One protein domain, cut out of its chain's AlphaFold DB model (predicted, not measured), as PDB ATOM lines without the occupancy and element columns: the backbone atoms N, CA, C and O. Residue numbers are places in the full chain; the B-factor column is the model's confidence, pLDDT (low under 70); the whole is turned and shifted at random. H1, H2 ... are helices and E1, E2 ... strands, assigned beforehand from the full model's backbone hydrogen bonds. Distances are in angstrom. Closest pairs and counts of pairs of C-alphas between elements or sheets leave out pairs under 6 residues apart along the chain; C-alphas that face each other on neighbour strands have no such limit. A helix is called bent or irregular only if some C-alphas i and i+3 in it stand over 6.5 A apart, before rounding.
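This is residues 203 to 389 of the 390 residues of the protein "Matrixin family metalloprotease" of Proteobacteria bacterium (UniProt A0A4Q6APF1). A twisted wall of five strands has two helices, H1 and H3, over one face, crossing each other steeply. H4 stands off the sheet at the last residues of H1, and E4 and H2 sit where E3 and E6 end. The 187 printed residues hold, in order, E1 H1 E2 E3 E4 E5 E6 H2 H3 H4; the sheet runs E2 E1 E3 E6 E5, mixed. The class is mixed, helices and strands, with 87 residues, under half, in named elements. The whole is compact, with a radius of gyration of the C-alphas of 15.9 A and spans of 45 by 38 by 29 A.

In the sheet, E2, residues 266 to 273, is an edge strand and parallel to E1, residues 229 to 234, with N 231 and O 269 2.8 A apart. E1 is parallel to E3, residues 286 to 290, with N 287 and O 232 2.8 A apart. E3 is parallel to E6, residues 317 to 326, with N 288 and O 323 2.8 A apart; E6 bends by 56 degrees at residue 320. E6 and the other edge strand, E5, residues 305 to 312, form an antiparallel hairpin, with N 308 and O 322 2.8 A apart. H1, residues 239 to 255, is on the sheet at a height of 7.8 A, over E1 and along the strands, at 24 degrees to E1 on the local plane. E1, H1 and E2 form a strand-helix-strand unit, two parallel neighbour strands with a helix between, and its crossover is right-handed. H3, residues 337 to 348, is on the same face at a height of 8.3 A, over E6, making two layers, helices on one face of a sheet. H1 and H3 touch at a steep tilt of 60 degrees, the same way; their closest C-alphas, Ala 248 and Thr 342, are 4.4 A apart. H4, residues 378 to 388, is not on the sheet; it touches residues 252 to 255 of H1, about perpendicular at 87 degrees, the closest C-alphas being Ala 255 and Arg 381, 5.2 A apart. H2, residues 327 to 332, only grazes the sheet with residues 327 to 330. E3 runs on into E4, residues 293 to 296, at 85 degrees; E4 pairs with no named strand. Every O i to N i+4 pair is within hydrogen-bond range in H2, H3 and H4, and 10 of 13 are in H1.

E1 begins at C-alpha 229, (103.440, 196.822, 183.577). H1 measures 25.2 A and is irregular, with C-alphas 240 and 243 7.2 A apart. E6 measures 26.8 A, E5 23.1 A and E2 21.4 A. H4 ends at C-alpha 388, (109.849, 200.619, 173.478).

The C-alphas farthest apart, Lys 275 and Asn 360, are 47.7 A apart. The printed part has no cut; the links E2 to E3 and H3 to H4 are long. The pLDDT is under 70 in 34 residues, among them 203 to 214 and 355 to 365.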
ATOM      1  N   LEU A 203      95.710 203.747 161.706       60.53
ATOM      2  CA  LEU A 203      96.685 203.154 160.786       60.53
ATOM      3  C   LEU A 203      97.865 202.583 161.584       60.53
ATOM      4  O   LEU A 203      98.426 203.263 162.447       60.53
ATOM      5  N   MET A 204      98.204 201.323 161.314       63.66
ATOM      6  CA  MET A 204      99.286 200.623 162.000       63.66
ATOM      7  C   MET A 204     100.606 200.901 161.281       63.66
ATOM      8  O   MET A 204     100.719 200.565 160.099       63.66
ATOM      9  N   PRO A 205     101.596 201.524 161.946       58.00
ATOM     10  CA  PRO A 205     102.934 201.583 161.388       58.00
ATOM     11  C   PRO A 205     103.470 200.150 161.284       58.00
ATOM     12  O   PRO A 205     103.489 199.415 162.270       58.00
ATOM     13  N   ARG A 206     103.865 199.758 160.072       64.56
ATOM     14  CA  ARG A 206     104.511 198.475 159.788       64.56
ATOM     15  C   ARG A 206     105.970 198.718 159.450       64.56
ATOM     16  O   ARG A 206     106.286 199.634 158.685       64.56
ATOM     17  N   PHE A 207     106.852 197.897 160.000       60.25
ATOM     18  CA  PHE A 207     108.246 197.872 159.578       60.25
ATOM     19  C   PHE A 207     108.387 197.029 158.306       60.25
ATOM     20  O   PHE A 207     107.811 195.956 158.226       60.25
ATOM     21  N   ILE A 208     109.167 197.520 157.336       53.88
ATOM     22  CA  ILE A 208     109.478 196.819 156.071       53.88
ATOM     23  C   ILE A 208     110.901 196.221 156.148       53.88
ATOM     24  O   ILE A 208     111.740 196.447 155.277       53.88
ATOM     25  N   SER A 209     111.283 195.638 157.288       57.00
ATOM     26  CA  SER A 209     112.684 195.284 157.570       57.00
ATOM     27  C   SER A 209     112.830 193.850 158.065       57.00
ATOM     28  O   SER A 209     111.857 193.224 158.454       57.00
ATOM     29  N   ALA A 210     114.071 193.358 158.162       58.41
ATOM     30  CA  ALA A 210     114.414 192.022 158.680       58.41
ATOM     31  C   ALA A 210     113.911 191.706 160.113       58.41
ATOM     32  O   ALA A 210     114.192 190.630 160.632       58.41
ATOM     33  N   LEU A 211     113.215 192.646 160.759       60.84
ATOM     34  CA  LEU A 211     112.554 192.495 162.052       60.84
ATOM     35  C   LEU A 211     111.060 192.146 161.948       60.84
ATOM     36  O   LEU A 211     110.411 192.020 162.979       60.84
ATOM     37  N   GLU A 212     110.508 191.993 160.741       58.34
ATOM     38  CA  GLU A 212     109.083 191.698 160.525       58.34
ATOM     39  C   GLU A 212     108.573 190.503 161.352       58.34
ATOM     40  O   GLU A 212     107.466 190.551 161.887       58.34
ATOM     41  N   ASN A 213     109.426 189.497 161.554       57.97
ATOM     42  CA  ASN A 213     109.084 188.237 162.217       57.97
ATOM     43  C   ASN A 213     109.238 188.295 163.755       57.97
ATOM     44  O   ASN A 213     108.908 187.336 164.441       57.97
ATOM     45  N   TYR A 214     109.769 189.392 164.311       69.88
ATOM     46  CA  TYR A 214     110.135 189.496 165.735       69.88
ATOM     47  C   TYR A 214     109.017 190.026 166.625       69.88
ATOM     48  O   TYR A 214     109.221 190.181 167.828       69.88
ATOM     49  N   PHE A 215     107.847 190.331 166.072       77.81
ATOM     50  CA  PHE A 215     106.717 190.842 166.843       77.81
ATOM     51  C   PHE A 215     105.552 189.865 166.784       77.81
ATOM     52  O   PHE A 215     105.247 189.298 165.735       77.81
ATOM     53  N   LEU A 216     104.876 189.687 167.918       75.19
ATOM     54  CA  LEU A 216     103.758 188.745 168.022       75.19
ATOM     55  C   LEU A 216     102.562 189.122 167.154       75.19
ATOM     56  O   LEU A 216     101.798 188.252 166.755       75.19
ATOM     57  N   ALA A 217     102.402 190.410 166.853       72.69
ATOM     58  CA  ALA A 217     101.332 190.888 165.991       72.69
ATOM     59  C   ALA A 217     101.586 190.621 164.490       72.69
ATOM     60  O   ALA A 217     100.717 190.942 163.682       72.69
ATOM     61  N   GLY A 218     102.741 190.044 164.119       68.94
ATOM     62  CA  GLY A 218     103.119 189.738 162.732       68.94
ATOM     63  C   GLY A 218     103.498 190.971 161.901       68.94
ATOM     64  O   GLY A 218     103.369 192.104 162.363       68.94
ATOM     65  N   ASP A 219     103.984 190.763 160.674       66.50
ATOM     66  CA  ASP A 219     104.261 191.787 159.641       66.50
ATOM     67  C   ASP A 219     104.987 193.060 160.123       66.50
ATOM     68  O   ASP A 219     104.670 194.177 159.702       66.50
ATOM     69  N   GLY A 220     105.928 192.935 161.064       70.12
ATOM     70  CA  GLY A 220     106.614 194.109 161.602       70.12
ATOM     71  C   GLY A 220     105.678 195.053 162.365       70.12
ATOM     72  O   GLY A 220     105.936 196.251 162.430       70.12
ATOM     73  N   THR A 221     104.570 194.552 162.901       76.75
ATOM     74  CA  THR A 221     103.572 195.342 163.618       76.75
ATOM     75  C   THR A 221     103.961 195.462 165.086       76.75
ATOM     76  O   THR A 221     103.981 194.481 165.827       76.75
ATOM     77  N   VAL A 222     104.247 196.686 165.525       83.75
ATOM     78  CA  VAL A 222     104.650 196.963 166.908       83.75
ATOM     79  C   VAL A 222     103.423 197.208 167.778       83.75
ATOM     80  O   VAL A 222     102.752 198.233 167.667       83.75
ATOM     81  N   ILE A 223     103.150 196.256 168.671       86.44
ATOM     82  CA  ILE A 223     102.155 196.390 169.734       86.44
ATOM     83  C   ILE A 223     102.860 196.199 171.073       86.44
ATOM     84  O   ILE A 223     103.378 195.124 171.365       86.44
ATOM     85  N   ASN A 224     102.873 197.253 171.883       92.25
ATOM     86  CA  ASN A 224     103.608 197.318 173.140       92.25
ATOM     87  C   ASN A 224     102.693 197.696 174.316       92.25
ATOM     88  O   ASN A 224     101.519 198.040 174.144       92.25
ATOM     89  N   TRP A 225     103.219 197.650 175.537       95.62
ATOM     90  CA  TRP A 225     102.542 198.256 176.684       95.62
ATOM     91  C   TRP A 225     102.601 199.789 176.589       95.62
ATOM     92  O   TRP A 225     103.648 200.365 176.301       95.62
ATOM     93  N   LYS A 226     101.479 200.464 176.872       93.44
ATOM     94  CA  LYS A 226     101.383 201.945 176.908       93.44
ATOM     95  C   LYS A 226     101.197 202.518 178.313       93.44
ATOM     96  O   LYS A 226     100.954 203.711 178.476       93.44
ATOM     97  N   SER A 227     101.246 201.650 179.312       94.12
ATOM     98  CA  SER A 227     101.053 201.959 180.722       94.12
ATOM     99  C   SER A 227     102.037 201.155 181.561       94.12
ATOM    100  O   SER A 227     102.724 200.273 181.048       94.12
ATOM    101  N   GLU A 228     102.047 201.415 182.867       96.31
ATOM    102  CA  GLU A 228     102.776 200.595 183.835       96.31
ATOM    103  C   GLU A 228     102.449 199.098 183.676       96.31
ATOM    104  O   GLU A 228     101.282 198.705 183.555       96.31
ATOM    105  N   ILE A 229     103.498 198.276 183.704       97.44
ATOM    106  CA  ILE A 229     103.440 196.822 183.577       97.44
ATOM    107  C   ILE A 229     103.370 196.227 184.986       97.44
ATOM    108  O   ILE A 229     104.376 196.040 185.671       97.44
ATOM    109  N   ASN A 230     102.154 195.948 185.443       97.69
ATOM    110  CA  ASN A 230     101.907 195.380 186.765       97.69
ATOM    111  C   ASN A 230     101.759 193.861 186.674       97.69
ATOM    112  O   ASN A 230     100.740 193.376 186.182       97.69
ATOM    113  N   LEU A 231     102.756 193.126 187.167       98.00
ATOM    114  CA  LEU A 231     102.813 191.667 187.147       98.00
ATOM    115  C   LEU A 231     102.633 191.072 188.544       98.00
ATOM    116  O   LEU A 231     103.042 191.649 189.558       98.00
ATOM    117  N   SER A 232     102.058 189.876 188.601       97.94
ATOM    118  CA  SER A 232     101.917 189.107 189.834       97.94
ATOM    119  C   SER A 232     102.345 187.661 189.637       97.94
ATOM    120  O   SER A 232     101.921 186.996 188.701       97.94
ATOM    121  N   VAL A 233     103.153 187.144 190.558       98.06
ATOM    122  CA  VAL A 233     103.330 185.700 190.723       98.06
ATOM    123  C   VAL A 233     102.090 185.172 191.426       98.06
ATOM    124  O   VAL A 233     101.872 185.487 192.600       98.06
ATOM    125  N   CYS A 234     101.270 184.425 190.693       96.81
ATOM    126  CA  CYS A 234      99.926 184.062 191.123       96.81
ATOM    127  C   CYS A 234      99.845 182.611 191.596       96.81
ATOM    128  O   CYS A 234     100.495 181.717 191.051       96.81
ATOM    129  N   GLY A 235      99.025 182.398 192.623       91.19
ATOM    130  CA  GLY A 235      98.718 181.083 193.171       91.19
ATOM    131  C   GLY A 235      99.425 180.786 194.490       91.19
ATOM    132  O   GLY A 235     100.488 181.321 194.821       91.19
ATOM    133  N   LYS A 236      98.819 179.879 195.255       88.06
ATOM    134  CA  LYS A 236      99.270 179.509 196.594       88.06
ATOM    135  C   LYS A 236     100.687 178.932 196.571       88.06
ATOM    136  O   LYS A 236     101.014 178.067 195.761       88.06
ATOM    137  N   ASN A 237     101.529 179.364 197.513       86.75
ATOM    138  CA  ASN A 237     102.919 178.904 197.662       86.75
ATOM    139  C   ASN A 237     103.817 179.179 196.435       86.75
ATOM    140  O   ASN A 237     104.863 178.537 196.274       86.75
ATOM    141  N   ARG A 238     103.448 180.132 195.566       92.44
ATOM    142  CA  ARG A 238     104.250 180.492 194.383       92.44
ATOM    143  C   ARG A 238     105.249 181.619 194.633       92.44
ATOM    144  O   ARG A 238     106.136 181.821 193.811       92.44
ATOM    145  N   ALA A 239     105.223 182.248 195.811       94.88
ATOM    146  CA  ALA A 239     106.174 183.286 196.227       94.88
ATOM    147  C   ALA A 239     107.657 182.917 196.001       94.88
ATOM    148  O   ALA A 239     108.470 183.785 195.688       94.88
ATOM    149  N   LYS A 240     108.007 181.625 196.103       96.19
ATOM    150  CA  LYS A 240     109.365 181.107 195.854       96.19
ATOM    151  C   LYS A 240     109.911 181.403 194.450       96.19
ATOM    152  O   LYS A 240     111.124 181.422 194.282       96.19
ATOM    153  N   TYR A 241     109.050 181.644 193.459       96.88
ATOM    154  CA  TYR A 241     109.466 181.957 192.087       96.88
ATOM    155  C   TYR A 241     109.663 183.455 191.834       96.88
ATOM    156  O   TYR A 241     110.168 183.828 190.776       96.88
ATOM    157  N   LYS A 242     109.308 184.321 192.795       97.50
ATOM    158  CA  LYS A 242     109.355 185.779 192.617       97.50
ATOM    159  C   LYS A 242     110.732 186.268 192.172       97.50
ATOM    160  O   LYS A 242     110.813 187.050 191.237       97.50
ATOM    161  N   THR A 243     111.806 185.773 192.783       98.06
ATOM    162  CA  THR A 243     113.171 186.178 192.419       98.06
ATOM    163  C   THR A 243     113.504 185.857 190.962       98.06
ATOM    164  O   THR A 243     114.101 186.689 190.290       98.06
ATOM    165  N   SER A 244     113.094 184.694 190.449       97.81
ATOM    166  CA  SER A 244     113.325 184.336 189.045       97.81
ATOM    167  C   SER A 244     112.495 185.195 188.091       97.81
ATOM    168  O   SER A 244     112.990 185.571 187.036       97.81
ATOM    169  N   VAL A 245     111.265 185.553 188.471       98.19
ATOM    170  CA  VAL A 245     110.425 186.474 187.686       98.19
ATOM    171  C   VAL A 245     111.017 187.884 187.673       98.19
ATOM    172  O   VAL A 245     111.122 188.478 186.604       98.19
ATOM    173  N   ASP A 246     111.476 188.391 188.826       98.44
ATOM    174  CA  ASP A 246     112.174 189.680 188.932       98.44
ATOM    175  C   ASP A 246     113.414 189.708 188.022       98.44
ATOM    176  O   ASP A 246     113.650 190.686 187.317       98.44
ATOM    177  N   GLN A 247     114.196 188.624 188.012       98.19
ATOM    178  CA  GLN A 247     115.376 188.485 187.154       98.19
ATOM    179  C   GLN A 247     115.016 188.445 185.664       98.19
ATOM    180  O   GLN A 247     115.692 189.094 184.872       98.19
ATOM    181  N   ALA A 248     113.960 187.721 185.284       98.06
ATOM    182  CA  ALA A 248     113.532 187.588 183.893       98.06
ATOM    183  C   ALA A 248     113.102 188.931 183.279       98.06
ATOM    184  O   ALA A 248     113.556 189.284 182.193       98.06
ATOM    185  N   ILE A 249     112.279 189.722 183.980       98.12
ATOM    186  CA  ILE A 249     111.887 191.052 183.481       98.12
ATOM    187  C   ILE A 249     113.043 192.062 183.542       98.12
ATOM    188  O   ILE A 249     113.196 192.885 182.640       98.12
ATOM    189  N   ALA A 250     113.911 191.971 184.556       98.19
ATOM    190  CA  ALA A 250     115.103 192.812 184.633       98.19
ATOM    191  C   ALA A 250     116.079 192.542 183.479       98.19
ATOM    192  O   ALA A 250     116.698 193.484 182.992       98.19
ATOM    193  N   ALA A 251     116.175 191.298 183.000       97.81
ATOM    194  CA  ALA A 251     116.998 190.960 181.844       97.81
ATOM    195  C   ALA A 251     116.547 191.704 180.576       97.81
ATOM    196  O   ALA A 251     117.397 192.164 179.820       97.81
ATOM    197  N   TRP A 252     115.238 191.898 180.370       97.44
ATOM    198  CA  TRP A 252     114.710 192.708 179.260       97.44
ATOM    199  C   TRP A 252     114.919 194.212 179.453       97.44
ATOM    200  O   TRP A 252     115.210 194.921 178.493       97.44
ATOM    201  N   SER A 253     114.832 194.691 180.695       97.25
ATOM    202  CA  SER A 253     115.181 196.073 181.053       97.25
ATOM    203  C   SER A 253     116.645 196.383 180.711       97.25
ATOM    204  O   SER A 253     116.938 197.363 180.032       97.25
ATOM    205  N   GLU A 254     117.563 195.485 181.084       97.06
ATOM    206  CA  GLU A 254     118.983 195.564 180.726       97.06
ATOM    207  C   GLU A 254     119.220 195.359 179.220       97.06
ATOM    208  O   GLU A 254     120.121 195.970 178.641       97.06
ATOM    209  N   ALA A 255     118.422 194.504 178.571       95.00
ATOM    210  CA  ALA A 255     118.533 194.217 177.145       95.00
ATOM    211  C   ALA A 255     118.408 195.483 176.297       95.00
ATOM    212  O   ALA A 255     119.295 195.727 175.477       95.00
ATOM    213  N   GLY A 256     117.359 196.269 176.553       94.00
ATOM    214  CA  GLY A 256     117.092 197.534 175.867       94.00
ATOM    215  C   GLY A 256     117.777 198.756 176.485       94.00
ATOM    216  O   GLY A 256     117.413 199.890 176.197       94.00
ATOM    217  N   ALA A 257     118.747 198.543 177.385       95.38
ATOM    218  CA  ALA A 257     119.467 199.612 178.082       95.38
ATOM    219  C   ALA A 257     118.543 200.650 178.762       95.38
ATOM    220  O   ALA A 257     118.867 201.838 178.824       95.38
ATOM    221  N   PHE A 258     117.398 200.200 179.279       95.62
ATOM    222  CA  PHE A 258     116.435 201.045 179.977       95.62
ATOM    223  C   PHE A 258     116.848 201.284 181.431       95.62
ATOM    224  O   PHE A 258     117.638 200.537 182.017       95.62
ATOM    225  N   ASP A 259     116.261 202.311 182.047       96.38
ATOM    226  CA  ASP A 259     116.417 202.534 183.480       96.38
ATOM    227  C   ASP A 259     115.901 201.327 184.275       96.38
ATOM    228  O   ASP A 259     114.874 200.715 183.962       96.38
ATOM    229  N   LYS A 260     116.606 200.984 185.358       95.81
ATOM    230  CA  LYS A 260     116.221 199.863 186.220       95.81
ATOM    231  C   LYS A 260     114.790 200.050 186.733       95.81
ATOM    232  O   LYS A 260     114.494 201.035 187.406       95.81
ATOM    233  N   GLY A 261     113.946 199.046 186.508       96.69
ATOM    234  CA  GLY A 261     112.524 199.096 186.866       96.69
ATOM    235  C   GLY A 261     111.624 199.607 185.741       96.69
ATOM    236  O   GLY A 261     110.429 199.782 185.972       96.69
ATOM    237  N   PHE A 262     112.172 199.819 184.539       98.00
ATOM    238  CA  PHE A 262     111.437 200.280 183.367       98.00
ATOM    239  C   PHE A 262     111.676 199.392 182.139       98.00
ATOM    240  O   PHE A 262     112.742 198.791 181.981       98.00
ATOM    241  N   ILE A 263     110.668 199.336 181.267       97.44
ATOM    242  CA  ILE A 263     110.765 198.895 179.870       97.44
ATOM    243  C   ILE A 263     110.357 200.092 179.000       97.44
ATOM    244  O   ILE A 263     109.194 200.516 179.025       97.44
ATOM    245  N   GLY A 264     111.315 200.691 178.287       95.75
ATOM    246  CA  GLY A 264     111.150 202.032 177.718       95.75
ATOM    247  C   GLY A 264     110.763 203.042 178.801       95.75
ATOM    248  O   GLY A 264     111.416 203.142 179.836       95.75
ATOM    249  N   LYS A 265     109.650 203.753 178.596       96.12
ATOM    250  CA  LYS A 265     109.072 204.688 179.584       96.12
ATOM    251  C   LYS A 265     108.129 204.051 180.607       96.12
ATOM    252  O   LYS A 265     107.660 204.736 181.517       96.12
ATOM    253  N   ASN A 266     107.792 202.772 180.453       97.19
ATOM    254  CA  ASN A 266     106.808 202.118 181.304       97.19
ATOM    255  C   ASN A 266     107.499 201.508 182.522       97.19
ATOM    256  O   ASN A 266     108.337 200.620 182.376       97.19
ATOM    257  N   ALA A 267     107.127 201.950 183.723       98.00
ATOM    258  CA  ALA A 267     107.548 201.272 184.944       98.00
ATOM    259  C   ALA A 267     106.991 199.839 184.968       98.00
ATOM    260  O   ALA A 267     105.895 199.589 184.456       98.00
ATOM    261  N   TYR A 268     107.719 198.907 185.577       98.19
ATOM    262  CA  TYR A 268     107.209 197.571 185.861       98.19
ATOM    263  C   TYR A 268     107.294 197.241 187.346       98.19
ATOM    264  O   TYR A 268     108.232 197.624 188.049       98.19
ATOM    265  N   THR A 269     106.321 196.472 187.828       98.19
ATOM    266  CA  THR A 269     106.340 195.923 189.184       98.19
ATOM    267  C   THR A 269     105.988 194.444 189.171       98.19
ATOM    268  O   THR A 269     105.186 193.987 188.362       98.19
ATOM    269  N   VAL A 270     106.594 193.689 190.087       98.25
ATOM    270  CA  VAL A 270     106.307 192.265 190.291       98.25
ATOM    271  C   VAL A 270     105.944 192.053 191.754       98.25
ATOM    272  O   VAL A 270     106.753 192.287 192.660       98.25
ATOM    273  N   LYS A 271     104.719 191.593 191.991       97.88
ATOM    274  CA  LYS A 271     104.187 191.282 193.324       97.88
ATOM    275  C   LYS A 271     103.876 189.790 193.438       97.88
ATOM    276  O   LYS A 271     103.952 189.051 192.463       97.88
ATOM    277  N   VAL A 272     103.563 189.334 194.644       97.75
ATOM    278  CA  VAL A 272     103.022 187.987 194.881       97.75
ATOM    279  C   VAL A 272     101.538 188.136 195.176       97.75
ATOM    280  O   VAL A 272     101.167 189.003 195.969       97.75
ATOM    281  N   ASN A 273     100.708 187.300 194.555       96.94
ATOM    282  CA  ASN A 273      99.276 187.257 194.810       96.94
ATOM    283  C   ASN A 273      98.804 185.815 195.044       96.94
ATOM    284  O   ASN A 273      98.562 185.058 194.105       96.94
ATOM    285  N   ASP A 274      98.632 185.446 196.314       94.12
ATOM    286  CA  ASP A 274      98.133 184.120 196.696       94.12
ATOM    287  C   ASP A 274      96.618 183.955 196.469       94.12
ATOM    288  O   ASP A 274      96.113 182.838 196.532       94.12
ATOM    289  N   LYS A 275      95.883 185.053 196.237       93.25
ATOM    290  CA  LYS A 275      94.432 185.070 195.990       93.25
ATOM    291  C   LYS A 275      94.138 185.704 194.632       93.25
ATOM    292  O   LYS A 275      93.444 186.715 194.539       93.25
ATOM    293  N   ALA A 276      94.741 185.140 193.595       95.69
ATOM    294  CA  ALA A 276      94.540 185.597 192.231       95.69
ATOM    295  C   ALA A 276      93.151 185.208 191.709       95.69
ATOM    296  O   ALA A 276      92.589 184.189 192.111       95.69
ATOM    297  N   PHE A 277      92.609 186.011 190.800       96.50
ATOM    298  CA  PHE A 277      91.457 185.620 189.984       96.50
ATOM    299  C   PHE A 277      91.909 184.636 188.882       96.50
ATOM    300  O   PHE A 277      93.115 184.413 188.723       96.50
ATOM    301  N   PRO A 278      90.996 184.008 188.125       96.44
ATOM    302  CA  PRO A 278      91.364 183.227 186.951       96.44
ATOM    303  C   PRO A 278      92.135 184.036 185.902       96.44
ATOM    304  O   PRO A 278      92.129 185.268 185.892       96.44
ATOM    305  N   PHE A 279      92.778 183.325 184.979       94.75
ATOM    306  CA  PHE A 279      93.625 183.924 183.948       94.75
ATOM    307  C   PHE A 279      92.875 184.867 182.993       94.75
ATOM    308  O   PHE A 279      93.494 185.734 182.389       94.75
ATOM    309  N   ASN A 280      91.552 184.755 182.856       95.56
ATOM    310  CA  ASN A 280      90.802 185.699 182.033       95.56
ATOM    311  C   ASN A 280      90.597 187.068 182.704       95.56
ATOM    312  O   ASN A 280      90.108 187.974 182.030       95.56
ATOM    313  N   ASP A 281      90.928 187.245 183.990       97.12
ATOM    314  CA  ASP A 281      90.756 188.536 184.657       97.12
ATOM    315  C   ASP A 281      91.654 189.625 184.052       97.12
ATOM    316  O   ASP A 281      92.872 189.492 183.953       97.12
ATOM    317  N   LEU A 282      91.028 190.737 183.665       95.62
ATOM    318  CA  LEU A 282      91.664 191.823 182.920       95.62
ATOM    319  C   LEU A 282      92.336 192.878 183.805       95.62
ATOM    320  O   LEU A 282      92.923 193.837 183.288       95.62
ATOM    321  N   ASN A 283      92.221 192.741 185.128       95.81
ATOM    322  CA  ASN A 283      92.751 193.677 186.117       95.81
ATOM    323  C   ASN A 283      93.992 193.133 186.834       95.81
ATOM    324  O   ASN A 283      94.548 193.809 187.703       95.81
ATOM    325  N   GLN A 284      94.460 191.953 186.437       95.50
ATOM    326  CA  GLN A 284      95.706 191.354 186.885       95.50
ATOM    327  C   GLN A 284      96.465 190.742 185.699       95.50
ATOM    328  O   GLN A 284      95.867 190.252 184.745       95.50
ATOM    329  N   ASN A 285      97.794 190.731 185.777       97.19
ATOM    330  CA  ASN A 285      98.642 189.996 184.839       97.19
ATOM    331  C   ASN A 285      99.409 188.952 185.640       97.19
ATOM    332  O   ASN A 285     100.292 189.301 186.433       97.19
ATOM    333  N   CYS A 286      99.016 187.692 185.507       97.31
ATOM    334  CA  CYS A 286      99.536 186.614 186.327       97.31
ATOM    335  C   CYS A 286     100.616 185.817 185.603       97.31
ATOM    336  O   CYS A 286     100.473 185.446 184.442       97.31
ATOM    337  N   ILE A 287     101.672 185.485 186.344       98.00
ATOM    338  CA  ILE A 287     102.586 184.393 186.028       98.00
ATOM    339  C   ILE A 287     102.154 183.201 186.879       98.00
ATOM    340  O   ILE A 287     102.353 183.185 188.099       98.00
ATOM    341  N   ASN A 288     101.530 182.227 186.225       95.94
ATOM    342  CA  ASN A 288     100.997 181.010 186.815       95.94
ATOM    343  C   ASN A 288     102.001 179.871 186.645       95.94
ATOM    344  O   ASN A 288     102.500 179.624 185.552       95.94
ATOM    345  N   PHE A 289     102.272 179.143 187.723       94.62
ATOM    346  CA  PHE A 289     103.148 177.973 187.696       94.62
ATOM    347  C   PHE A 289     102.303 176.717 187.875       94.62
ATOM    348  O   PHE A 289     101.750 176.496 188.954       94.62
ATOM    349  N   ILE A 290     102.203 175.911 186.823       91.81
ATOM    350  CA  ILE A 290     101.258 174.803 186.725       91.81
ATOM    351  C   ILE A 290     101.997 173.468 186.839       91.81
ATOM    352  O   ILE A 290     102.945 173.201 186.101       91.81
ATOM    353  N   ASP A 291     101.572 172.624 187.781       86.12
ATOM    354  CA  ASP A 291     102.223 171.337 188.072       86.12
ATOM    355  C   ASP A 291     101.559 170.147 187.361       86.12
ATOM    356  O   ASP A 291     102.237 169.198 186.956       86.12
ATOM    357  N   ARG A 292     100.224 170.179 187.247       83.88
ATOM    358  CA  ARG A 292      99.378 169.021 186.898       83.88
ATOM    359  C   ARG A 292      98.672 169.146 185.545       83.88
ATOM    360  O   ARG A 292      97.813 168.333 185.223       83.88
ATOM    361  N   TYR A 293      99.094 170.115 184.746       83.00
ATOM    362  CA  TYR A 293      98.679 170.297 183.363       83.00
ATOM    363  C   TYR A 293      99.927 170.392 182.494       83.00
ATOM    364  O   TYR A 293     100.921 171.010 182.888       83.00
ATOM    365  N   LYS A 294      99.889 169.769 181.324       76.25
ATOM    366  CA  LYS A 294     100.967 169.796 180.344       76.25
ATOM    367  C   LYS A 294     100.383 170.103 178.984       76.25
ATOM    368  O   LYS A 294      99.324 169.592 178.632       76.25
ATOM    369  N   ASN A 295     101.128 170.881 178.223       73.50
ATOM    370  CA  ASN A 295     100.887 171.067 176.810       73.50
ATOM    371  C   ASN A 295     102.043 170.372 176.076       73.50
ATOM    372  O   ASN A 295     103.201 170.758 176.233       73.50
ATOM    373  N   GLU A 296     101.753 169.269 175.399       66.38
ATOM    374  CA  GLU A 296     102.728 168.475 174.652       66.38
ATOM    375  C   GLU A 296     102.198 168.237 173.233       66.38
ATOM    376  O   GLU A 296     100.994 168.260 172.991       66.38
ATOM    377  N   ASP A 297     103.082 168.016 172.264       58.22
ATOM    378  CA  ASP A 297     102.670 167.513 170.952       58.22
ATOM    379  C   ASP A 297     102.804 165.971 170.862       58.22
ATOM    380  O   ASP A 297     103.244 165.290 171.793       58.22
ATOM    381  N   GLN A 298     102.418 165.388 169.723       52.22
ATOM    382  CA  GLN A 298     102.464 163.934 169.482       52.22
ATOM    383  C   GLN A 298     103.883 163.349 169.498       52.22
ATOM    384  O   GLN A 298     104.050 162.137 169.670       52.22
ATOM    385  N   GLU A 299     104.895 164.190 169.285       53.16
ATOM    386  CA  GLU A 299     106.309 163.834 169.310       53.16
ATOM    387  C   GLU A 299     106.884 163.939 170.735       53.16
ATOM    388  O   GLU A 299     108.056 163.635 170.959       53.16
ATOM    389  N   ASN A 300     106.038 164.260 171.725       57.91
ATOM    390  CA  ASN A 300     106.416 164.681 173.073       57.91
ATOM    391  C   ASN A 300     107.281 165.945 173.048       57.91
ATOM    392  O   ASN A 300     108.174 166.087 173.886       57.91
ATOM    393  N   PHE A 301     107.055 166.847 172.093       64.50
ATOM    394  CA  PHE A 301     107.604 168.186 172.187       64.50
ATOM    395  C   PHE A 301     106.946 168.873 173.376       64.50
ATOM    396  O   PHE A 301     105.724 168.932 173.493       64.50
ATOM    397  N   ILE A 302     107.781 169.303 174.311       72.00
ATOM    398  CA  ILE A 302     107.356 169.774 175.618       72.00
ATOM    399  C   ILE A 302     107.201 171.292 175.552       72.00
ATOM    400  O   ILE A 302     108.200 172.008 175.463       72.00
ATOM    401  N   THR A 303     105.973 171.793 175.676       79.94
ATOM    402  CA  THR A 303     105.737 173.227 175.858       79.94
ATOM    403  C   THR A 303     106.028 173.588 177.311       79.94
ATOM    404  O   THR A 303     105.347 173.142 178.236       79.94
ATOM    405  N   MET A 304     107.086 174.368 177.531       86.25
ATOM    406  CA  MET A 304     107.530 174.756 178.876       86.25
ATOM    407  C   MET A 304     106.779 175.962 179.425       86.25
ATOM    408  O   MET A 304     106.613 176.073 180.641       86.25
ATOM    409  N   GLY A 305     106.318 176.839 178.540       89.69
ATOM    410  CA  GLY A 305     105.528 177.998 178.885       89.69
ATOM    411  C   GLY A 305     104.611 178.412 177.744       89.69
ATOM    412  O   GLY A 305     104.760 177.951 176.615       89.69
ATOM    413  N   VAL A 306     103.599 179.199 178.091       89.19
ATOM    414  CA  VAL A 306     102.702 179.862 177.145       89.19
ATOM    415  C   VAL A 306     102.417 181.252 177.680       89.19
ATOM    416  O   VAL A 306     102.018 181.402 178.838       89.19
ATOM    417  N   THR A 307     102.523 182.248 176.812       91.75
ATOM    418  CA  THR A 307     102.112 183.615 177.108       91.75
ATOM    419  C   THR A 307     100.898 183.999 176.275       91.75
ATOM    420  O   THR A 307     100.867 183.801 175.065       91.75
ATOM    421  N   LEU A 308      99.891 184.566 176.934       90.44
ATOM    422  CA  LEU A 308      98.630 185.011 176.352       90.44
ATOM    423  C   LEU A 308      98.535 186.538 176.427       90.44
ATOM    424  O   LEU A 308      97.939 187.064 177.369       90.44
ATOM    425  N   PRO A 309      99.156 187.287 175.508       88.81
ATOM    426  CA  PRO A 309      98.947 188.724 175.422       88.81
ATOM    427  C   PRO A 309      97.583 189.027 174.795       88.81
ATOM    428  O   PRO A 309      97.186 188.420 173.804       88.81
ATOM    429  N   ILE A 310      96.878 190.004 175.363       87.62
ATOM    430  CA  ILE A 310      95.603 190.498 174.847       87.62
ATOM    431  C   ILE A 310      95.800 191.922 174.326       87.62
ATOM    432  O   ILE A 310      96.226 192.827 175.059       87.62
ATOM    433  N   TYR A 311      95.481 192.109 173.045       85.81
ATOM    434  CA  TYR A 311      95.720 193.342 172.303       85.81
ATOM    435  C   TYR A 311      94.448 194.175 172.134       85.81
ATOM    436  O   TYR A 311      93.391 193.666 171.764       85.81
ATOM    437  N   ASP A 312      94.569 195.485 172.340       86.00
ATOM    438  CA  ASP A 312      93.652 196.477 171.773       86.00
ATOM    439  C   ASP A 312      94.249 196.890 170.423       86.00
ATOM    440  O   ASP A 312      95.179 197.698 170.370       86.00
ATOM    441  N   TRP A 313      93.750 196.291 169.339       78.88
ATOM    442  CA  TRP A 313      94.222 196.555 167.976       78.88
ATOM    443  C   TRP A 313      94.007 198.014 167.561       78.88
ATOM    444  O   TRP A 313      94.888 198.619 166.949       78.88
ATOM    445  N   SER A 314      92.883 198.621 167.954       78.50
ATOM    446  CA  SER A 314      92.579 200.021 167.638       78.50
ATOM    447  C   SER A 314      93.548 200.983 168.315       78.50
ATOM    448  O   SER A 314      93.923 202.011 167.744       78.50
ATOM    449  N   ASN A 315      93.963 200.662 169.540       83.12
ATOM    450  CA  ASN A 315      94.892 201.482 170.298       83.12
ATOM    451  C   ASN A 315      96.339 200.992 170.225       83.12
ATOM    452  O   ASN A 315      97.197 201.637 170.824       83.12
ATOM    453  N   GLN A 316      96.616 199.919 169.476       85.25
ATOM    454  CA  GLN A 316      97.931 199.294 169.301       85.25
ATOM    455  C   GLN A 316      98.636 199.101 170.643       85.25
ATOM    456  O   GLN A 316      99.750 199.583 170.843       85.25
ATOM    457  N   SER A 317      97.948 198.487 171.607       90.62
ATOM    458  CA  SER A 317      98.505 198.287 172.945       90.62
ATOM    459  C   SER A 317      98.172 196.933 173.539       90.62
ATOM    460  O   SER A 317      97.024 196.493 173.462       90.62
ATOM    461  N   ILE A 318      99.143 196.346 174.232       91.69
ATOM    462  CA  ILE A 318      98.900 195.260 175.179       91.69
ATOM    463  C   ILE A 318      98.226 195.866 176.405       91.69
ATOM    464  O   ILE A 318      98.694 196.870 176.948       91.69
ATOM    465  N   PHE A 319      97.107 195.282 176.828       90.50
ATOM    466  CA  PHE A 319      96.394 195.753 178.015       90.50
ATOM    467  C   PHE A 319      96.207 194.668 179.077       90.50
ATOM    468  O   PHE A 319      95.901 195.004 180.222       90.50
ATOM    469  N   SER A 320      96.375 193.397 178.727       94.06
ATOM    470  CA  SER A 320      96.441 192.283 179.669       94.06
ATOM    471  C   SER A 320      97.369 191.214 179.102       94.06
ATOM    472  O   SER A 320      97.487 191.085 177.884       94.06
ATOM    473  N   SER A 321      98.052 190.472 179.967       94.69
ATOM    474  CA  SER A 321      98.817 189.299 179.570       94.69
ATOM    475  C   SER A 321      98.886 188.287 180.705       94.69
ATOM    476  O   SER A 321      99.011 188.658 181.873       94.69
ATOM    477  N   GLN A 322      98.823 187.006 180.356       95.38
ATOM    478  CA  GLN A 322      98.983 185.901 181.296       95.38
ATOM    479  C   GLN A 322     100.135 185.019 180.849       95.38
ATOM    480  O   GLN A 322     100.230 184.697 179.671       95.38
ATOM    481  N   ILE A 323     100.972 184.585 181.783       95.88
ATOM    482  CA  ILE A 323     102.023 183.605 181.525       95.88
ATOM    483  C   ILE A 323     101.676 182.327 182.278       95.88
ATOM    484  O   ILE A 323     101.351 182.363 183.465       95.88
ATOM    485  N   PHE A 324     101.788 181.187 181.611       94.12
ATOM    486  CA  PHE A 324     101.748 179.863 182.212       94.12
ATOM    487  C   PHE A 324     103.118 179.228 182.076       94.12
ATOM    488  O   PHE A 324     103.659 179.166 180.981       94.12
ATOM    489  N   ILE A 325     103.661 178.733 183.180       93.69
ATOM    490  CA  ILE A 325     104.901 177.965 183.220       93.69
ATOM    491  C   ILE A 325     104.561 176.555 183.678       93.69
ATOM    492  O   ILE A 325     104.120 176.348 184.811       93.69
ATOM    493  N   PHE A 326     104.782 175.576 182.811       90.38
ATOM    494  CA  PHE A 326     104.479 174.178 183.081       90.38
ATOM    495  C   PHE A 326     105.675 173.528 183.787       90.38
ATOM    496  O   PHE A 326     106.653 173.112 183.171       90.38
ATOM    497  N   LEU A 327     105.615 173.421 185.114       89.12
ATOM    498  CA  LEU A 327     106.756 173.020 185.946       89.12
ATOM    499  C   LEU A 327     107.279 171.615 185.617       89.12
ATOM    500  O   LEU A 327     108.489 171.381 185.615       89.12
ATOM    501  N   ASN A 328     106.376 170.686 185.296       83.44
ATOM    502  CA  ASN A 328     106.746 169.327 184.898       83.44
ATOM    503  C   ASN A 328     107.534 169.330 183.577       83.44
ATOM    504  O   ASN A 328     108.577 168.685 183.466       83.44
ATOM    505  N   ALA A 329     107.075 170.124 182.613       81.56
ATOM    506  CA  ALA A 329     107.735 170.330 181.336       81.56
ATOM    507  C   ALA A 329     109.140 170.929 181.517       81.56
ATOM    508  O   ALA A 329     110.121 170.359 181.041       81.56
ATOM    509  N   THR A 330     109.263 172.007 182.298       81.69
ATOM    510  CA  THR A 330     110.563 172.631 182.579       81.69
ATOM    511  C   THR A 330     111.533 171.673 183.275       81.69
ATOM    512  O   THR A 330     112.715 171.668 182.958       81.69
ATOM    513  N   SER A 331     111.056 170.808 184.181       82.31
ATOM    514  CA  SER A 331     111.914 169.841 184.893       82.31
ATOM    515  C   SER A 331     112.540 168.763 183.997       82.31
ATOM    516  O   SER A 331     113.523 168.134 184.386       82.31
ATOM    517  N   ARG A 332     111.966 168.542 182.809       77.94
ATOM    518  CA  ARG A 332     112.424 167.560 181.813       77.94
ATOM    519  C   ARG A 332     113.251 168.193 180.696       77.94
ATOM    520  O   ARG A 332     113.830 167.468 179.890       77.94
ATOM    521  N   SER A 333     113.272 169.519 180.630       76.56
ATOM    522  CA  SER A 333     114.000 170.274 179.619       76.56
ATOM    523  C   SER A 333     115.450 170.512 180.033       76.56
ATOM    524  O   SER A 333     115.783 170.553 181.216       76.56
ATOM    525  N   GLN A 334     116.316 170.707 179.038       74.75
ATOM    526  CA  GLN A 334     117.668 171.232 179.248       74.75
ATOM    527  C   GLN A 334     117.658 172.748 179.508       74.75
ATOM    528  O   GLN A 334     118.598 173.279 180.094       74.75
ATOM    529  N   MET A 335     116.583 173.440 179.117       78.62
ATOM    530  CA  MET A 335     116.421 174.870 179.341       78.62
ATOM    531  C   MET A 335     116.041 175.137 180.803       78.62
ATOM    532  O   MET A 335     115.034 174.641 181.310       78.62
ATOM    533  N   GLY A 336     116.850 175.942 181.493       86.81
ATOM    534  CA  GLY A 336     116.588 176.318 182.879       86.81
ATOM    535  C   GLY A 336     115.329 177.181 183.038       86.81
ATOM    536  O   GLY A 336     114.973 177.954 182.151       86.81
ATOM    537  N   MET A 337     114.698 177.117 184.216       91.31
ATOM    538  CA  MET A 337     113.491 177.891 184.569       91.31
ATOM    539  C   MET A 337     113.610 179.390 184.275       91.31
ATOM    540  O   MET A 337     112.670 180.000 183.778       91.31
ATOM    541  N   LEU A 338     114.766 179.987 184.582       93.31
ATOM    542  CA  LEU A 338     114.999 181.405 184.319       93.31
ATOM    543  C   LEU A 338     114.966 181.710 182.817       93.31
ATOM    544  O   LEU A 338     114.391 182.715 182.432       93.31
ATOM    545  N   SER A 339     115.531 180.846 181.973       91.94
ATOM    546  CA  SER A 339     115.503 181.029 180.519       91.94
ATOM    547  C   SER A 339     114.083 180.934 179.965       91.94
ATOM    548  O   SER A 339     113.696 181.796 179.186       91.94
ATOM    549  N   VAL A 340     113.287 179.960 180.427       91.88
ATOM    550  CA  VAL A 340     111.863 179.859 180.056       91.88
ATOM    551  C   VAL A 340     111.113 181.123 180.478       91.88
ATOM    552  O   VAL A 340     110.432 181.733 179.669       91.88
ATOM    553  N   LEU A 341     111.287 181.575 181.723       95.94
ATOM    554  CA  LEU A 341     110.658 182.808 182.199       95.94
ATOM    555  C   LEU A 341     111.078 184.034 181.384       95.94
ATOM    556  O   LEU A 341     110.232 184.866 181.080       95.94
ATOM    557  N   THR A 342     112.358 184.161 181.032       96.19
ATOM    558  CA  THR A 342     112.842 185.269 180.200       96.19
ATOM    559  C   THR A 342     112.235 185.210 178.799       96.19
ATOM    560  O   THR A 342     111.815 186.248 178.302       96.19
ATOM    561  N   HIS A 343     112.122 184.026 178.193       93.94
ATOM    562  CA  HIS A 343     111.455 183.829 176.901       93.94
ATOM    563  C   HIS A 343     109.987 184.276 176.946       93.94
ATOM    564  O   HIS A 343     109.584 185.170 176.204       93.94
ATOM    565  N   GLU A 344     109.209 183.743 177.891       94.75
ATOM    566  CA  GLU A 344     107.793 184.097 178.051       94.75
ATOM    567  C   GLU A 344     107.597 185.585 178.385       94.75
ATOM    568  O   GLU A 344     106.659 186.231 177.922       94.75
ATOM    569  N   MET A 345     108.524 186.183 179.139       97.19
ATOM    570  CA  MET A 345     108.500 187.623 179.387       97.19
ATOM    571  C   MET A 345     108.711 188.428 178.097       97.19
ATOM    572  O   MET A 345     108.126 189.495 177.952       97.19
ATOM    573  N   GLY A 346     109.489 187.919 177.138       95.56
ATOM    574  CA  GLY A 346     109.620 188.526 175.813       95.56
ATOM    575  C   GLY A 346     108.276 188.576 175.084       95.56
ATOM    576  O   GLY A 346     107.874 189.639 174.606       95.56
ATOM    577  N   HIS A 347     107.527 187.470 175.102       93.62
ATOM    578  CA  HIS A 347     106.164 187.429 174.567       93.62
ATOM    579  C   HIS A 347     105.215 188.391 175.283       93.62
ATOM    580  O   HIS A 347     104.461 189.116 174.633       93.62
ATOM    581  N   LEU A 348     105.297 188.477 176.613       95.88
ATOM    582  CA  LEU A 348     104.501 189.429 177.394       95.88
ATOM    583  C   LEU A 348     104.771 190.875 176.965       95.88
ATOM    584  O   LEU A 348     103.869 191.711 177.013       95.88
ATOM    585  N   LEU A 349     105.999 191.177 176.544       96.06
ATOM    586  CA  LEU A 349     106.406 192.497 176.073       96.06
ATOM    587  C   LEU A 349     106.058 192.757 174.600       96.06
ATOM    588  O   LEU A 349     106.188 193.902 174.170       96.06
ATOM    589  N   GLY A 350     105.570 191.761 173.855       90.44
ATOM    590  CA  GLY A 350     105.159 191.885 172.451       90.44
ATOM    591  C   GLY A 350     106.131 191.271 171.437       90.44
ATOM    592  O   GLY A 350     105.877 191.358 170.233       90.44
ATOM    593  N   LEU A 351     107.219 190.641 171.889       89.62
ATOM    594  CA  LEU A 351     108.194 189.987 171.013       89.62
ATOM    595  C   LEU A 351     107.696 188.616 170.565       89.62
ATOM    596  O   LEU A 351     107.254 187.818 171.385       89.62
ATOM    597  N   GLY A 352     107.771 188.341 169.268       84.12
ATOM    598  CA  GLY A 352     107.529 187.035 168.667       84.12
ATOM    599  C   GLY A 352     108.751 186.124 168.756       84.12
ATOM    600  O   GLY A 352     109.791 186.497 169.296       84.12
ATOM    601  N   HIS A 353     108.614 184.916 168.222       81.00
ATOM    602  CA  HIS A 353     109.736 183.993 168.100       81.00
ATOM    603  C   HIS A 353     110.752 184.466 167.050       81.00
ATOM    604  O   HIS A 353     110.384 184.978 165.996       81.00
ATOM    605  N   GLU A 354     112.035 184.216 167.301       72.62
ATOM    606  CA  GLU A 354     113.109 184.460 166.337       72.62
ATOM    607  C   GLU A 354     113.442 183.175 165.562       72.62
ATOM    608  O   GLU A 354     114.039 182.241 166.105       72.62
ATOM    609  N   PHE A 355     113.114 183.157 164.265       63.19
ATOM    610  CA  PHE A 355     113.550 182.129 163.311       63.19
ATOM    611  C   PHE A 355     114.348 182.784 162.183       63.19
ATOM    612  O   PHE A 355     113.916 183.784 161.600       63.19
ATOM    613  N   LYS A 356     115.526 182.245 161.855       54.88
ATOM    614  CA  LYS A 356     116.357 182.799 160.784       54.88
ATOM    615  C   LYS A 356     116.003 182.112 159.471       54.88
ATOM    616  O   LYS A 356     116.431 180.992 159.222       54.88
ATOM    617  N   SER A 357     115.298 182.811 158.585       47.53
ATOM    618  CA  SER A 357     115.016 182.280 157.253       47.53
ATOM    619  C   SER A 357     116.316 182.037 156.465       47.53
ATOM    620  O   SER A 357     117.143 182.930 156.275       47.53
ATOM    621  N   GLY A 358     116.499 180.804 155.988       48.62
ATOM    622  CA  GLY A 358     117.477 180.481 154.944       48.62
ATOM    623  C   GLY A 358     118.873 180.028 155.384       48.62
ATOM    624  O   GLY A 358     119.747 179.924 154.524       48.62
ATOM    625  N   SER A 359     119.118 179.712 156.661       43.44
ATOM    626  CA  SER A 359     120.313 178.941 157.036       43.44
ATOM    627  C   SER A 359     119.937 177.540 157.504       43.44
ATOM    628  O   SER A 359     119.262 177.388 158.510       43.44
ATOM    629  N   ASN A 360     120.468 176.516 156.828       42.72
ATOM    630  CA  ASN A 360     120.462 175.130 157.322       42.72
ATOM    631  C   ASN A 360     121.233 174.967 158.649       42.72
ATOM    632  O   ASN A 360     121.202 173.891 159.243       42.72
ATOM    633  N   ASP A 361     121.924 176.018 159.103       42.09
ATOM    634  CA  ASP A 361     122.461 176.114 160.453       42.09
ATOM    635  C   ASP A 361     121.332 176.453 161.422       42.09
ATOM    636  O   ASP A 361     120.941 177.604 161.625       42.09
ATOM    637  N   THR A 362     120.823 175.379 162.009       39.34
ATOM    638  CA  THR A 362     120.021 175.365 163.220       39.34
ATOM    639  C   THR A 362     120.671 176.211 164.312       39.34
ATOM    640  O   THR A 362     121.860 176.058 164.594       39.34
ATOM    641  N   ALA A 363     119.836 176.980 165.008       48.25
ATOM    642  CA  ALA A 363     120.101 177.524 166.334       48.25
ATOM    643  C   ALA A 363     120.982 178.787 166.388       48.25
ATOM    644  O   ALA A 363     122.144 178.762 166.801       48.25
ATOM    645  N   LEU A 364     120.375 179.952 166.135       52.31
ATOM    646  CA  LEU A 364     120.811 181.125 166.895       52.31
ATOM    647  C   LEU A 364     120.543 180.844 168.386       52.31
ATOM    648  O   LEU A 364     119.494 180.296 168.727       52.31
ATOM    649  N   PRO A 365     121.456 181.191 169.304       68.19
ATOM    650  CA  PRO A 365     121.249 181.034 170.743       68.19
ATOM    651  C   PRO A 365     120.271 182.080 171.300       68.19
ATOM    652  O   PRO A 365     120.433 182.491 172.439       68.19
ATOM    653  N   SER A 366     119.303 182.543 170.503       83.81
ATOM    654  CA  SER A 366     118.338 183.569 170.895       83.81
ATOM    655  C   SER A 366     117.455 183.090 172.034       83.81
ATOM    656  O   SER A 366     117.024 181.936 172.047       83.81
ATOM    657  N   ILE A 367     117.170 183.995 172.974       87.00
ATOM    658  CA  ILE A 367     116.185 183.741 174.022       87.00
ATOM    659  C   ILE A 367     114.795 183.559 173.444       87.00
ATOM    660  O   ILE A 367     114.027 182.805 174.021       87.00
ATOM    661  N   MET A 368     114.509 184.176 172.297       85.62
ATOM    662  CA  MET A 368     113.237 184.072 171.589       85.62
ATOM    663  C   MET A 368     113.210 182.914 170.578       85.62
ATOM    664  O   MET A 368     112.235 182.769 169.843       85.62
ATOM    665  N   GLY A 369     114.250 182.073 170.534       76.94
ATOM    666  CA  GLY A 369     114.318 180.864 169.705       76.94
ATOM    667  C   GLY A 369     114.343 179.561 170.522       76.94
ATOM    668  O   GLY A 369     114.508 179.561 171.741       76.94
ATOM    669  N   TYR A 370     114.227 178.416 169.840       63.25
ATOM    670  CA  TYR A 370     114.281 177.082 170.462       63.25
ATOM    671  C   TYR A 370     115.716 176.529 170.506       63.25
ATOM    672  O   TYR A 370     116.098 175.697 169.681       63.25
ATOM    673  N   ASN A 371     116.531 176.980 171.463       66.50
ATOM    674  CA  ASN A 371     117.875 176.432 171.704       66.50
ATOM    675  C   ASN A 371     118.021 175.926 173.152       66.50
ATOM    676  O   ASN A 371     117.324 176.391 174.047       66.50
ATOM    677  N   ALA A 372     118.919 174.969 173.396       61.28
ATOM    678  CA  ALA A 372     119.145 174.363 174.710       61.28
ATOM    679  C   ALA A 372     119.744 175.346 175.737       61.28
ATOM    680  O   ALA A 372     119.415 175.271 176.919       61.28
ATOM    681  N   GLU A 373     120.570 176.299 175.290       70.38
ATOM    682  CA  GLU A 373     121.180 177.338 176.138       70.38
ATOM    683  C   GLU A 373     120.916 178.745 175.585       70.38
ATOM    684  O   GLU A 373     121.825 179.419 175.086       70.38
ATOM    685  N   PRO A 374     119.662 179.206 175.629       79.25
ATOM    686  CA  PRO A 374     119.284 180.430 174.956       79.25
ATOM    687  C   PRO A 374     119.674 181.660 175.804       79.25
ATOM    688  O   PRO A 374     119.678 181.626 177.040       79.25
ATOM    689  N   LYS A 375     120.041 182.760 175.143       88.50
ATOM    690  CA  LYS A 375     120.500 184.030 175.724       88.50
ATOM    691  C   LYS A 375     119.942 185.195 174.912       88.50
ATOM    692  O   LYS A 375     119.757 185.077 173.712       88.50
ATOM    693  N   ILE A 376     119.757 186.346 175.554       90.06
ATOM    694  CA  ILE A 376     119.377 187.581 174.854       90.06
ATOM    695  C   ILE A 376     120.499 187.972 173.878       90.06
ATOM    696  O   ILE A 376     121.612 188.320 174.293       90.06
ATOM    697  N   THR A 377     120.206 187.915 172.585       89.25
ATOM    698  CA  THR A 377     121.119 188.231 171.483       89.25
ATOM    699  C   THR A 377     121.057 189.714 171.103       89.25
ATOM    700  O   THR A 377     120.161 190.442 171.528       89.25
ATOM    701  N   PRO A 378     121.987 190.209 170.264       88.44
ATOM    702  CA  PRO A 378     121.858 191.542 169.678       88.44
ATOM    703  C   PRO A 378     120.562 191.753 168.879       88.44
ATOM    704  O   PRO A 378     120.099 192.888 168.792       88.44
ATOM    705  N   SER A 379     119.981 190.689 168.310       84.44
ATOM    706  CA  SER A 379     118.713 190.776 167.578       84.44
ATOM    707  C   SER A 379     117.545 191.040 168.525       84.44
ATOM    708  O   SER A 379     116.807 192.003 168.329       84.44
ATOM    709  N   ASP A 380     117.474 190.282 169.625       88.81
ATOM    710  CA  ASP A 380     116.495 190.484 170.701       88.81
ATOM    711  C   ASP A 380     116.559 191.908 171.274       88.81
ATOM    712  O   ASP A 380     115.533 192.561 171.451       88.81
ATOM    713  N   ARG A 381     117.779 192.413 171.525       92.00
ATOM    714  CA  ARG A 381     118.020 193.783 172.021       92.00
ATOM    715  C   ARG A 381     117.483 194.829 171.057       92.00
ATOM    716  O   ARG A 381     116.747 195.725 171.447       92.00
ATOM    717  N   LYS A 382     117.801 194.668 169.774       88.88
ATOM    718  CA  LYS A 382     117.296 195.552 168.732       88.88
ATOM    719  C   LYS A 382     115.765 195.515 168.690       88.88
ATOM    720  O   LYS A 382     115.147 196.570 168.639       88.88
ATOM    721  N   ALA A 383     115.148 194.335 168.733       88.62
ATOM    722  CA  ALA A 383     113.695 194.191 168.677       88.62
ATOM    723  C   ALA A 383     112.984 194.829 169.883       88.62
ATOM    724  O   ALA A 383     111.998 195.543 169.689       88.62
ATOM    725  N   ILE A 384     113.490 194.637 171.110       92.62
ATOM    726  CA  ILE A 384     112.900 195.278 172.296       92.62
ATOM    727  C   ILE A 384     113.068 196.803 172.259       92.62
ATOM    728  O   ILE A 384     112.134 197.517 172.624       92.62
ATOM    729  N   ASP A 385     114.192 197.305 171.739       91.31
ATOM    730  CA  ASP A 385     114.377 198.737 171.498       91.31
ATOM    731  C   ASP A 385     113.340 199.251 170.497       91.31
ATOM    732  O   ASP A 385     112.690 200.250 170.764       91.31
ATOM    733  N   TYR A 386     113.074 198.556 169.388       89.00
ATOM    734  CA  TYR A 386     112.020 198.988 168.455       89.00
ATOM    735  C   TYR A 386     110.617 199.000 169.068       89.00
ATOM    736  O   TYR A 386     109.790 199.818 168.669       89.00
ATOM    737  N   LEU A 387     110.329 198.101 170.013       89.50
ATOM    738  CA  LEU A 387     109.036 198.084 170.694       89.50
ATOM    739  C   LEU A 387     108.867 199.252 171.677       89.50
ATOM    740  O   LEU A 387     107.730 199.658 171.919       89.50
ATOM    741  N   TYR A 388     109.944 199.761 172.285       92.88
ATOM    742  CA  TYR A 388     109.849 200.619 173.478       92.88
ATOM    743  C   TYR A 388     110.734 201.871 173.489       92.88
ATOM    744  O   TYR A 388     110.553 202.710 174.376       92.88
ATOM    745  N   ALA A 389     111.662 202.017 172.549       79.19
ATOM    746  CA  ALA A 389     112.402 203.250 172.336       79.19
ATOM    747  C   ALA A 389     111.494 204.250 171.606       79.19
ATOM    748  O   ALA A 389     110.916 203.930 170.567       79.19
TER     749      ALA A 389